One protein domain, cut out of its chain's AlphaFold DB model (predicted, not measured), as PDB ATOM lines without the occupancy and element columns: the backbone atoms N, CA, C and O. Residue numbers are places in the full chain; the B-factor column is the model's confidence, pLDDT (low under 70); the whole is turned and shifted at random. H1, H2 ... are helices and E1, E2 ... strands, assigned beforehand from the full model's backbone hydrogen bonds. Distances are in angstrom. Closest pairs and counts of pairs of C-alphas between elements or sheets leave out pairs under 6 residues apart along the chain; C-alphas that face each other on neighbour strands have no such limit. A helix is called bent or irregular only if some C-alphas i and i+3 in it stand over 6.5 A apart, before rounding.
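Overview. This is residues 104 to 177 of the 227 residues of an uncharacterized protein of Mycolicibacterium mucogenicum (UniProt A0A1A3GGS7). What shape do these atoms make? A small hairpin of two short strands, E1 and E2, packs through E1 on the side of one long helix, H2, which makes most of the longest axis. The short helix H1 follows E2, and the long unnamed link of residues 132 to 154 folds back from H1 to H2. What is it built of? The printed part has 74 residues with two named strands and two named helices, in the order E1, E2, H1, H2; the sheet E1 - E2 is antiparallel and the class is mixed, helices and strands. It is compact, with a radius of gyration of the C-alphas of 12.1 A, yet elongated, spanning 39 by 25 by 20 A.

Arrangement. How do the strands pair? E1, residues 112 to 115, and E2, residues 120 to 123, form an antiparallel hairpin at 138 degrees; N 113 and O 122 are 2.7 A apart, within hydrogen-bond range. Where are the helices? H1, residues 124 to 131, comes closest to E1 at the C-alphas of Gly 124 and Val 113, 5.9 A. H2, residues 155 to 177, comes closest to E1 at the C-alphas of Gly 165 and Leu 114, 5.0 A, and is apart from E2 and H1. Are the helix backbones complete? In H1 every O i to N i+4 pair is within hydrogen-bond range, in H2 17 of 19; H2 is irregular, with C-alphas 156 and 159 7.4 A apart.

Along the chain. Where does the first element begin? C-alpha 112 of E1 is at (-14.795, 16.755, -34.783); E1 is 9.3 A long and E2 10.1 A. Where do the helices run? H1 is 10.8 A long, and H2 33.3 A, ending at C-alpha 177 at (-18.777, 37.748, -20.710).

Size, cuts and confidence. How large is it? The two C-alphas farthest apart, those of Thr 107 and Val 177, are 39.2 A apart. Are there cuts, long links or weak places? The printed part has no cut, and the link from H1 to H2 is long, with 23 residues, where residues 138 to 139 pair antiparallel with 147 to 148. The mean pLDDT of the printed part is 95.0, and no printed residue is under 70.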
ATOM      1  N   ALA A 104      -5.105  13.816 -41.397       80.69
ATOM      2  CA  ALA A 104      -4.161  12.738 -41.091       80.69
ATOM      3  C   ALA A 104      -4.700  11.358 -41.504       80.69
ATOM      4  O   ALA A 104      -3.924  10.469 -41.831       80.69
ATOM      5  N   ASP A 105      -6.024  11.204 -41.495       86.12
ATOM      6  CA  ASP A 105      -6.729  10.021 -41.969       86.12
ATOM      7  C   ASP A 105      -7.950  10.484 -42.784       86.12
ATOM      8  O   ASP A 105      -8.909  11.012 -42.215       86.12
ATOM      9  N   PRO A 106      -7.908  10.403 -44.125       85.31
ATOM     10  CA  PRO A 106      -9.049  10.738 -44.977       85.31
ATOM     11  C   PRO A 106     -10.202   9.727 -44.887       85.31
ATOM     12  O   PRO A 106     -11.324  10.054 -45.273       85.31
ATOM     13  N   THR A 107      -9.941   8.509 -44.403       91.00
ATOM     14  CA  THR A 107     -10.950   7.446 -44.290       91.00
ATOM     15  C   THR A 107     -11.788   7.582 -43.022       91.00
ATOM     16  O   THR A 107     -12.946   7.169 -43.006       91.00
ATOM     17  N   ASP A 108     -11.256   8.248 -41.993       93.38
ATOM     18  CA  ASP A 108     -11.984   8.575 -40.771       93.38
ATOM     19  C   ASP A 108     -13.049   9.655 -41.019       93.38
ATOM     20  O   ASP A 108     -12.780  10.860 -41.092       93.38
ATOM     21  N   GLN A 109     -14.293   9.196 -41.124       93.69
ATOM     22  CA  GLN A 109     -15.468  10.036 -41.330       93.69
ATOM     23  C   GLN A 109     -16.094  10.547 -40.023       93.69
ATOM     24  O   GLN A 109     -17.089  11.273 -40.084       93.69
ATOM     25  N   SER A 110     -15.547  10.205 -38.851       95.44
ATOM     26  CA  SER A 110     -16.098  10.680 -37.578       95.44
ATOM     27  C   SER A 110     -15.964  12.204 -37.460       95.44
ATOM     28  O   SER A 110     -14.946  12.785 -37.865       95.44
ATOM     29  N   PRO A 111     -16.968  12.914 -36.927       95.19
ATOM     30  CA  PRO A 111     -16.918  14.361 -36.831       95.19
ATOM     31  C   PRO A 111     -15.916  14.816 -35.768       95.19
ATOM     32  O   PRO A 111     -15.443  14.058 -34.920       95.19
ATOM     33  N   SER A 112     -15.582  16.103 -35.822       94.19
ATOM     34  CA  SER A 112     -14.795  16.755 -34.783       94.19
ATOM     35  C   SER A 112     -15.707  17.134 -33.616       94.19
ATOM     36  O   SER A 112     -16.593  17.964 -33.774       94.19
ATOM     37  N   VAL A 113     -15.447  16.552 -32.452       95.88
ATOM     38  CA  VAL A 113     -16.202  16.714 -31.209       95.88
ATOM     39  C   VAL A 113     -15.423  17.617 -30.256       95.88
ATOM     40  O   VAL A 113     -14.209  17.446 -30.084       95.88
ATOM     41  N   LEU A 114     -16.110  18.572 -29.626       96.62
ATOM     42  CA  LEU A 114     -15.525  19.360 -28.546       96.62
ATOM     43  C   LEU A 114     -15.444  18.517 -27.273       96.62
ATOM     44  O   LEU A 114     -16.462  18.170 -26.675       96.62
ATOM     45  N   TYR A 115     -14.226  18.220 -26.839       96.44
ATOM     46  CA  TYR A 115     -13.965  17.603 -25.549       96.44
ATOM     47  C   TYR A 115     -13.850  18.706 -24.490       96.44
ATOM     48  O   TYR A 115     -12.768  19.257 -24.276       96.44
ATOM     49  N   GLU A 116     -14.962  19.001 -23.812       95.12
ATOM     50  CA  GLU A 116     -15.089  20.118 -22.862       95.12
ATOM     51  C   GLU A 116     -13.965  20.142 -21.819       95.12
ATOM     52  O   GLU A 116     -13.199  21.102 -21.736       95.12
ATOM     53  N   ARG A 117     -13.813  19.037 -21.078       94.00
ATOM     54  CA  ARG A 117     -12.842  18.900 -19.982       94.00
ATOM     55  C   ARG A 117     -11.407  19.228 -20.407       94.00
ATOM     56  O   ARG A 117     -10.649  19.761 -19.606       94.00
ATOM     57  N   LEU A 118     -11.052  18.939 -21.661       95.69
ATOM     58  CA  LEU A 118      -9.706  19.112 -22.211       95.69
ATOM     59  C   LEU A 118      -9.525  20.390 -23.038       95.69
ATOM     60  O   LEU A 118      -8.407  20.653 -23.486       95.69
ATOM     61  N   GLY A 119     -10.594  21.145 -23.309       94.25
ATOM     62  CA  GLY A 119     -10.523  22.343 -24.143       94.25
ATOM     63  C   GLY A 119     -10.025  22.066 -25.567       94.25
ATOM     64  O   GLY A 119      -9.261  22.850 -26.120       94.25
ATOM     65  N   CYS A 120     -10.359  20.921 -26.171       93.56
ATOM     66  CA  CYS A 120      -9.850  20.601 -27.507       93.56
ATOM     67  C   CYS A 120     -10.844  19.852 -28.390       93.56
ATOM     68  O   CYS A 120     -11.765  19.189 -27.923       93.56
ATOM     69  N   TRP A 121     -10.619  19.964 -29.697       93.38
ATOM     70  CA  TRP A 121     -11.401  19.301 -30.727       93.38
ATOM     71  C   TRP A 121     -10.741  17.984 -31.120       93.38
ATOM     72  O   TRP A 121      -9.642  17.992 -31.678       93.38
ATOM     73  N   TRP A 122     -11.396  16.852 -30.877       94.19
ATOM     74  CA  TRP A 122     -10.929  15.538 -31.331       94.19
ATOM     75  C   TRP A 122     -11.930  14.914 -32.293       94.19
ATOM     76  O   TRP A 122     -13.126  15.139 -32.178       94.19
ATOM     77  N   ARG A 123     -11.446  14.109 -33.241       95.00
ATOM     78  CA  ARG A 123     -12.314  13.179 -33.973       95.00
ATOM     79  C   ARG A 123     -13.017  12.267 -32.968       95.00
ATOM     80  O   ARG A 123     -12.364  11.829 -32.019       95.00
ATOM     81  N   GLY A 124     -14.298  11.969 -33.154       96.00
ATOM     82  CA  GLY A 124     -15.002  11.073 -32.232       96.00
ATOM     83  C   GLY A 124     -14.373   9.675 -32.183       96.00
ATOM     84  O   GLY A 124     -14.184   9.133 -31.095       96.00
ATOM     85  N   SER A 125     -13.848   9.177 -33.310       96.69
ATOM     86  CA  SER A 125     -13.020   7.958 -33.370       96.69
ATOM     87  C   SER A 125     -11.811   8.008 -32.418       96.69
ATOM     88  O   SER A 125     -11.450   7.019 -31.779       96.69
ATOM     89  N   LYS A 126     -11.174   9.180 -32.281       96.06
ATOM     90  CA  LYS A 126     -10.042   9.402 -31.379       96.06
ATOM     91  C   LYS A 126     -10.504   9.402 -29.929       96.06
ATOM     92  O   LYS A 126      -9.778   8.860 -29.101       96.06
ATOM     93  N   VAL A 127     -11.662   9.989 -29.620       96.69
ATOM     94  CA  VAL A 127     -12.242   9.938 -28.270       96.69
ATOM     95  C   VAL A 127     -12.477   8.478 -27.875       96.69
ATOM     96  O   VAL A 127     -11.914   8.037 -26.873       96.69
ATOM     97  N   ALA A 128     -13.178   7.713 -28.718       96.56
ATOM     98  CA  ALA A 128     -13.441   6.290 -28.504       96.56
ATOM     99  C   ALA A 128     -12.149   5.479 -28.342       96.56
ATOM    100  O   ALA A 128     -11.995   4.722 -27.390       96.56
ATOM    101  N   ARG A 129     -11.154   5.691 -29.210       95.81
ATOM    102  CA  ARG A 129      -9.860   4.994 -29.129       95.81
ATOM    103  C   ARG A 129      -9.059   5.342 -27.873       95.81
ATOM    104  O   ARG A 129      -8.358   4.485 -27.345       95.81
ATOM    105  N   VAL A 130      -9.080   6.602 -27.431       95.38
ATOM    106  CA  VAL A 130      -8.326   7.047 -26.244       95.38
ATOM    107  C   VAL A 130      -8.890   6.431 -24.968       95.38
ATOM    108  O   VAL A 130      -8.103   6.090 -24.086       95.38
ATOM    109  N   HIS A 131     -10.212   6.296 -24.885       95.06
ATOM    110  CA  HIS A 131     -10.904   5.725 -23.732       95.06
ATOM    111  C   HIS A 131     -10.977   4.196 -23.781       95.06
ATOM    112  O   HIS A 131     -10.783   3.539 -22.761       95.06
ATOM    113  N   GLY A 132     -11.129   3.605 -24.967       91.19
ATOM    114  CA  GLY A 132     -11.122   2.158 -25.160       91.19
ATOM    115  C   GLY A 132     -12.239   1.478 -24.367       91.19
ATOM    116  O   GLY A 132     -13.403   1.582 -24.727       91.19
ATOM    117  N   ARG A 133     -11.872   0.757 -23.299       88.31
ATOM    118  CA  ARG A 133     -12.827   0.115 -22.373       88.31
ATOM    119  C   ARG A 133     -13.216   0.999 -21.187       88.31
ATOM    120  O   ARG A 133     -14.139   0.652 -20.458       88.31
ATOM    121  N   SER A 134     -12.493   2.091 -20.958       91.88
ATOM    122  CA  SER A 134     -12.867   3.079 -19.951       91.88
ATOM    123  C   SER A 134     -14.032   3.914 -20.482       91.88
ATOM    124  O   SER A 134     -14.048   4.220 -21.672       91.88
ATOM    125  N   PRO A 135     -14.996   4.313 -19.639       89.50
ATOM    126  CA  PRO A 135     -16.068   5.191 -20.080       89.50
ATOM    127  C   PRO A 135     -15.508   6.570 -20.452       89.50
ATOM    128  O   PRO A 135     -14.782   7.188 -19.666       89.50
ATOM    129  N   ALA A 136     -15.874   7.077 -21.632       94.94
ATOM    130  CA  ALA A 136     -15.649   8.480 -21.964       94.94
ATOM    131  C   ALA A 136     -16.482   9.401 -21.048       94.94
ATOM    132  O   ALA A 136     -17.382   8.937 -20.350       94.94
ATOM    133  N   PRO A 137     -16.241  10.720 -21.005       94.81
ATOM    134  CA  PRO A 137     -17.095  11.621 -20.243       94.81
ATOM    135  C   PRO A 137     -18.525  11.626 -20.767       94.81
ATOM    136  O   PRO A 137     -18.760  11.602 -21.979       94.81
ATOM    137  N   ILE A 138     -19.460  11.701 -19.831       96.88
ATOM    138  CA  ILE A 138     -20.856  12.020 -20.102       96.88
ATOM    139  C   ILE A 138     -20.971  13.525 -20.355       96.88
ATOM    140  O   ILE A 138     -20.232  14.316 -19.765       96.88
ATOM    141  N   CYS A 139     -21.877  13.912 -21.251       97.06
ATOM    142  CA  CYS A 139     -22.249  15.301 -21.448       97.06
ATOM    143  C   CYS A 139     -23.754  15.498 -21.247       97.06
ATOM    144  O   CYS A 139     -24.574  14.838 -21.888       97.06
ATOM    145  N   ASP A 140     -24.095  16.473 -20.409       96.56
ATOM    146  CA  ASP A 140     -25.477  16.811 -20.054       96.56
ATOM    147  C   ASP A 140     -26.057  17.943 -20.915       96.56
ATOM    148  O   ASP A 140     -27.121  18.478 -20.616       96.56
ATOM    149  N   CYS A 141     -25.375  18.339 -21.997       97.19
ATOM    150  CA  CYS A 141     -25.936  19.316 -22.925       97.19
ATOM    151  C   CYS A 141     -27.211  18.759 -23.575       97.19
ATOM    152  O   CYS A 141     -27.365  17.543 -23.723       97.19
ATOM    153  N   ALA A 142     -28.093  19.647 -24.036       97.19
ATOM    154  CA  ALA A 142     -29.387  19.270 -24.609       97.19
ATOM    155  C   ALA A 142     -29.292  18.269 -25.781       97.19
ATOM    156  O   ALA A 142     -30.228  17.516 -26.026       97.19
ATOM    157  N   ILE A 143     -28.157  18.227 -26.489       97.50
ATOM    158  CA  ILE A 143     -27.912  17.288 -27.595       97.50
ATOM    159  C   ILE A 143     -27.428  15.922 -27.095       97.50
ATOM    160  O   ILE A 143     -27.815  14.871 -27.612       97.50
ATOM    161  N   CYS A 144     -26.550  15.910 -26.093       97.31
ATOM    162  CA  CYS A 144     -25.974  14.676 -25.573       97.31
ATOM    163  C   CYS A 144     -26.920  13.966 -24.605       97.31
ATOM    164  O   CYS A 144     -26.998  12.742 -24.683       97.31
ATOM    165  N   ASN A 145     -27.680  14.699 -23.788       96.19
ATOM    166  CA  ASN A 145     -28.687  14.167 -22.865       96.19
ATOM    167  C   ASN A 145     -28.151  13.012 -21.997       96.19
ATOM    168  O   ASN A 145     -28.677  11.900 -22.018       96.19
ATOM    169  N   GLY A 146     -27.026  13.241 -21.315       97.00
ATOM    170  CA  GLY A 146     -26.402  12.247 -20.439       97.00
ATOM    171  C   GLY A 146     -25.657  11.124 -21.176       97.00
ATOM    172  O   GLY A 146     -25.193  10.174 -20.547       97.00
ATOM    173  N   ARG A 147     -25.507  11.202 -22.506       97.31
ATOM    174  CA  ARG A 147     -24.730  10.228 -23.289       97.31
ATOM    175  C   ARG A 147     -23.237  10.559 -23.290       97.31
ATOM    176  O   ARG A 147     -22.826  11.714 -23.162       97.31
ATOM    177  N   HIS A 148     -22.426   9.527 -23.504       97.12
ATOM    178  CA  HIS A 148     -20.982   9.656 -23.663       97.12
ATOM    179  C   HIS A 148     -20.603  10.352 -24.979       97.12
ATOM    180  O   HIS A 148     -21.242  10.161 -26.017       97.12
ATOM    181  N   ILE A 149     -19.535  11.153 -24.943       96.75
ATOM    182  CA  ILE A 149     -19.060  11.931 -26.103       96.75
ATOM    183  C   ILE A 149     -18.220  11.120 -27.108       96.75
ATOM    184  O   ILE A 149     -17.778  11.659 -28.119       96.75
ATOM    185  N   ASP A 150     -17.965   9.839 -26.850       96.50
ATOM    186  CA  ASP A 150     -17.279   8.918 -27.768       96.50
ATOM    187  C   ASP A 150     -18.210   8.263 -28.801       96.50
ATOM    188  O   ASP A 150     -17.734   7.580 -29.703       96.50
ATOM    189  N   ARG A 151     -19.523   8.517 -28.726       96.44
ATOM    190  CA  ARG A 151     -20.531   7.958 -29.641       96.44
ATOM    191  C   ARG A 151     -20.507   8.517 -31.068       96.44
ATOM    192  O   ARG A 151     -21.107   7.917 -31.951       96.44
ATOM    193  N   PHE A 152     -19.887   9.677 -31.294       96.94
ATOM    194  CA  PHE A 152     -19.903  10.354 -32.597       96.94
ATOM    195  C   PHE A 152     -18.895   9.695 -33.556       96.94
ATOM    196  O   PHE A 152     -17.761  10.152 -33.690       96.94
ATOM    197  N   LEU A 153     -19.266   8.590 -34.194       97.00
ATOM    198  CA  LEU A 153     -18.329   7.719 -34.920       97.00
ATOM    199  C   LEU A 153     -18.439   7.828 -36.442       97.00
ATOM    200  O   LEU A 153     -17.533   7.400 -37.156       97.00
ATOM    201  N   THR A 154     -19.518   8.412 -36.948       96.50
ATOM    202  CA  THR A 154     -19.870   8.399 -38.367       96.50
ATOM    203  C   THR A 154     -20.200   9.794 -38.876       96.50
ATOM    204  O   THR A 154     -20.483  10.710 -38.108       96.50
ATOM    205  N   ARG A 155     -20.198   9.977 -40.200       94.75
ATOM    206  CA  ARG A 155     -20.504  11.278 -40.813       94.75
ATOM    207  C   ARG A 155     -21.909  11.773 -40.463       94.75
ATOM    208  O   ARG A 155     -22.104  12.981 -40.351       94.75
ATOM    209  N   GLN A 156     -22.858  10.859 -40.288       96.94
ATOM    210  CA  GLN A 156     -24.243  11.137 -39.910       96.94
ATOM    211  C   GLN A 156     -24.339  11.816 -38.537       96.94
ATOM    212  O   GLN A 156     -25.273  12.570 -38.291       96.94
ATOM    213  N   ASP A 157     -23.332  11.630 -37.684       96.94
ATOM    214  CA  ASP A 157     -23.275  12.215 -36.346       96.94
ATOM    215  C   ASP A 157     -22.822  13.692 -36.343       96.94
ATOM    216  O   ASP A 157     -22.698  14.302 -35.279       96.94
ATOM    217  N   SER A 158     -22.524  14.278 -37.513       95.56
ATOM    218  CA  SER A 158     -21.900  15.608 -37.619       95.56
ATOM    219  C   SER A 158     -22.756  16.728 -37.043       95.56
ATOM    220  O   SER A 158     -22.232  17.548 -36.293       95.56
ATOM    221  N   ASP A 159     -24.052  16.753 -37.352       96.00
ATOM    222  CA  ASP A 159     -24.935  17.837 -36.915       96.00
ATOM    223  C   ASP A 159     -25.067  17.853 -35.389       96.00
ATOM    224  O   ASP A 159     -24.936  18.904 -34.757       96.00
ATOM    225  N   GLU A 160     -25.210  16.676 -34.773       97.56
ATOM    226  CA  GLU A 160     -25.226  16.557 -33.318       97.56
ATOM    227  C   GLU A 160     -23.868  16.922 -32.698       97.56
ATOM    228  O   GLU A 160     -23.824  17.624 -31.689       97.56
ATOM    229  N   ALA A 161     -22.748  16.501 -33.293       97.12
ATOM    230  CA  ALA A 161     -21.416  16.854 -32.798       97.12
ATOM    231  C   ALA A 161     -21.161  18.372 -32.857       97.12
ATOM    232  O   ALA A 161     -20.553  18.941 -31.944       97.12
ATOM    233  N   TYR A 162     -21.644  19.035 -33.910       95.94
ATOM    234  CA  TYR A 162     -21.572  20.484 -34.077       95.94
ATOM    235  C   TYR A 162     -22.440  21.209 -33.056       95.94
ATOM    236  O   TYR A 162     -21.940  22.107 -32.378       95.94
ATOM    237  N   ALA A 163     -23.699  20.800 -32.897       96.94
ATOM    238  CA  ALA A 163     -24.610  21.390 -31.924       96.94
ATOM    239  C   ALA A 163     -24.111  21.193 -30.481       96.94
ATOM    240  O   ALA A 163     -24.117  22.141 -29.697       96.94
ATOM    241  N   HIS A 164     -23.579  20.009 -30.149       97.56
ATOM    242  CA  HIS A 164     -22.864  19.763 -28.891       97.56
ATOM    243  C   HIS A 164     -21.721  20.764 -28.702       97.56
ATOM    244  O   HIS A 164     -21.655  21.437 -27.678       97.56
ATOM    245  N   GLY A 165     -20.854  20.909 -29.710       96.62
ATOM    246  CA  GLY A 165     -19.754  21.868 -29.671       96.62
ATOM    247  C   GLY A 165     -20.227  23.290 -29.373       96.62
ATOM    248  O   GLY A 165     -19.652  23.932 -28.496       96.62
ATOM    249  N   VAL A 166     -21.287  23.744 -30.052       95.94
ATOM    250  CA  VAL A 166     -21.905  25.065 -29.849       95.94
ATOM    251  C   VAL A 166     -22.389  25.261 -28.425       95.94
ATOM    252  O   VAL A 166     -21.991  26.234 -27.795       95.94
ATOM    253  N   LEU A 167     -23.171  24.326 -27.886       97.12
ATOM    254  CA  LEU A 167     -23.686  24.446 -26.521       97.12
ATOM    255  C   LEU A 167     -22.564  24.495 -25.476       97.12
ATOM    256  O   LEU A 167     -22.652  25.254 -24.511       97.12
ATOM    257  N   ILE A 168     -21.491  23.723 -25.673       96.75
ATOM    258  CA  ILE A 168     -20.343  23.741 -24.762       96.75
ATOM    259  C   ILE A 168     -19.613  25.084 -24.811       96.75
ATOM    260  O   ILE A 168     -19.391  25.694 -23.765       96.75
ATOM    261  N   TRP A 169     -19.225  25.564 -25.997       94.62
ATOM    262  CA  TRP A 169     -18.474  26.818 -26.062       94.62
ATOM    263  C   TRP A 169     -19.360  28.034 -25.757       94.62
ATOM    264  O   TRP A 169     -18.848  29.014 -25.226       94.62
ATOM    265  N   GLN A 170     -20.675  27.972 -25.994       95.06
ATOM    266  CA  GLN A 170     -21.621  29.009 -25.573       95.06
ATOM    267  C   GLN A 170     -21.605  29.180 -24.049       95.06
ATOM    268  O   GLN A 170     -21.471  30.302 -23.569       95.06
ATOM    269  N   ARG A 171     -21.629  28.079 -23.285       95.75
ATOM    270  CA  ARG A 171     -21.486  28.130 -21.821       95.75
ATOM    271  C   ARG A 171     -20.179  28.806 -21.399       95.75
ATOM    272  O   ARG A 171     -20.146  29.539 -20.416       95.75
ATOM    273  N   TRP A 172     -19.088  28.574 -22.128       95.81
ATOM    274  CA  TRP A 172     -17.817  29.252 -21.851       95.81
ATOM    275  C   TRP A 172     -17.888  30.746 -22.153       95.81
ATOM    276  O   TRP A 172     -17.349  31.532 -21.379       95.81
ATOM    277  N   VAL A 173     -18.567  31.140 -23.239       94.25
ATOM    278  CA  VAL A 173     -18.820  32.554 -23.550       94.25
ATOM    279  C   VAL A 173     -19.606  33.194 -22.416       94.25
ATOM    280  O   VAL A 173     -19.181  34.236 -21.946       94.25
ATOM    281  N   GLU A 174     -20.691  32.579 -21.945       95.50
ATOM    282  CA  GLU A 174     -21.526  33.109 -20.856       95.50
ATOM    283  C   GLU A 174     -20.717  33.351 -19.575       95.50
ATOM    284  O   GLU A 174     -20.788  34.432 -18.994       95.50
ATOM    285  N   LEU A 175     -19.876  32.385 -19.181       96.00
ATOM    286  CA  LEU A 175     -18.973  32.542 -18.037       96.00
ATOM    287  C   LEU A 175     -17.957  33.670 -18.250       96.00
ATOM    288  O   LEU A 175     -17.657  34.412 -17.316       96.00
ATOM    289  N   LEU A 176     -17.428  33.795 -19.468       95.44
ATOM    290  CA  LEU A 176     -16.443  34.812 -19.804       95.44
ATOM    291  C   LEU A 176     -17.067  36.211 -19.837       95.44
ATOM    292  O   LEU A 176     -16.580  37.117 -19.177       95.44
ATOM    293  N   VAL A 177     -18.152  36.421 -20.582       93.06
ATOM    294  CA  VAL A 177     -18.777  37.748 -20.710       93.06
ATOM    295  C   VAL A 177     -19.463  38.197 -19.424       93.06
ATOM    296  O   VAL A 177     -19.620  39.401 -19.238       93.06
TER     297      VAL A 177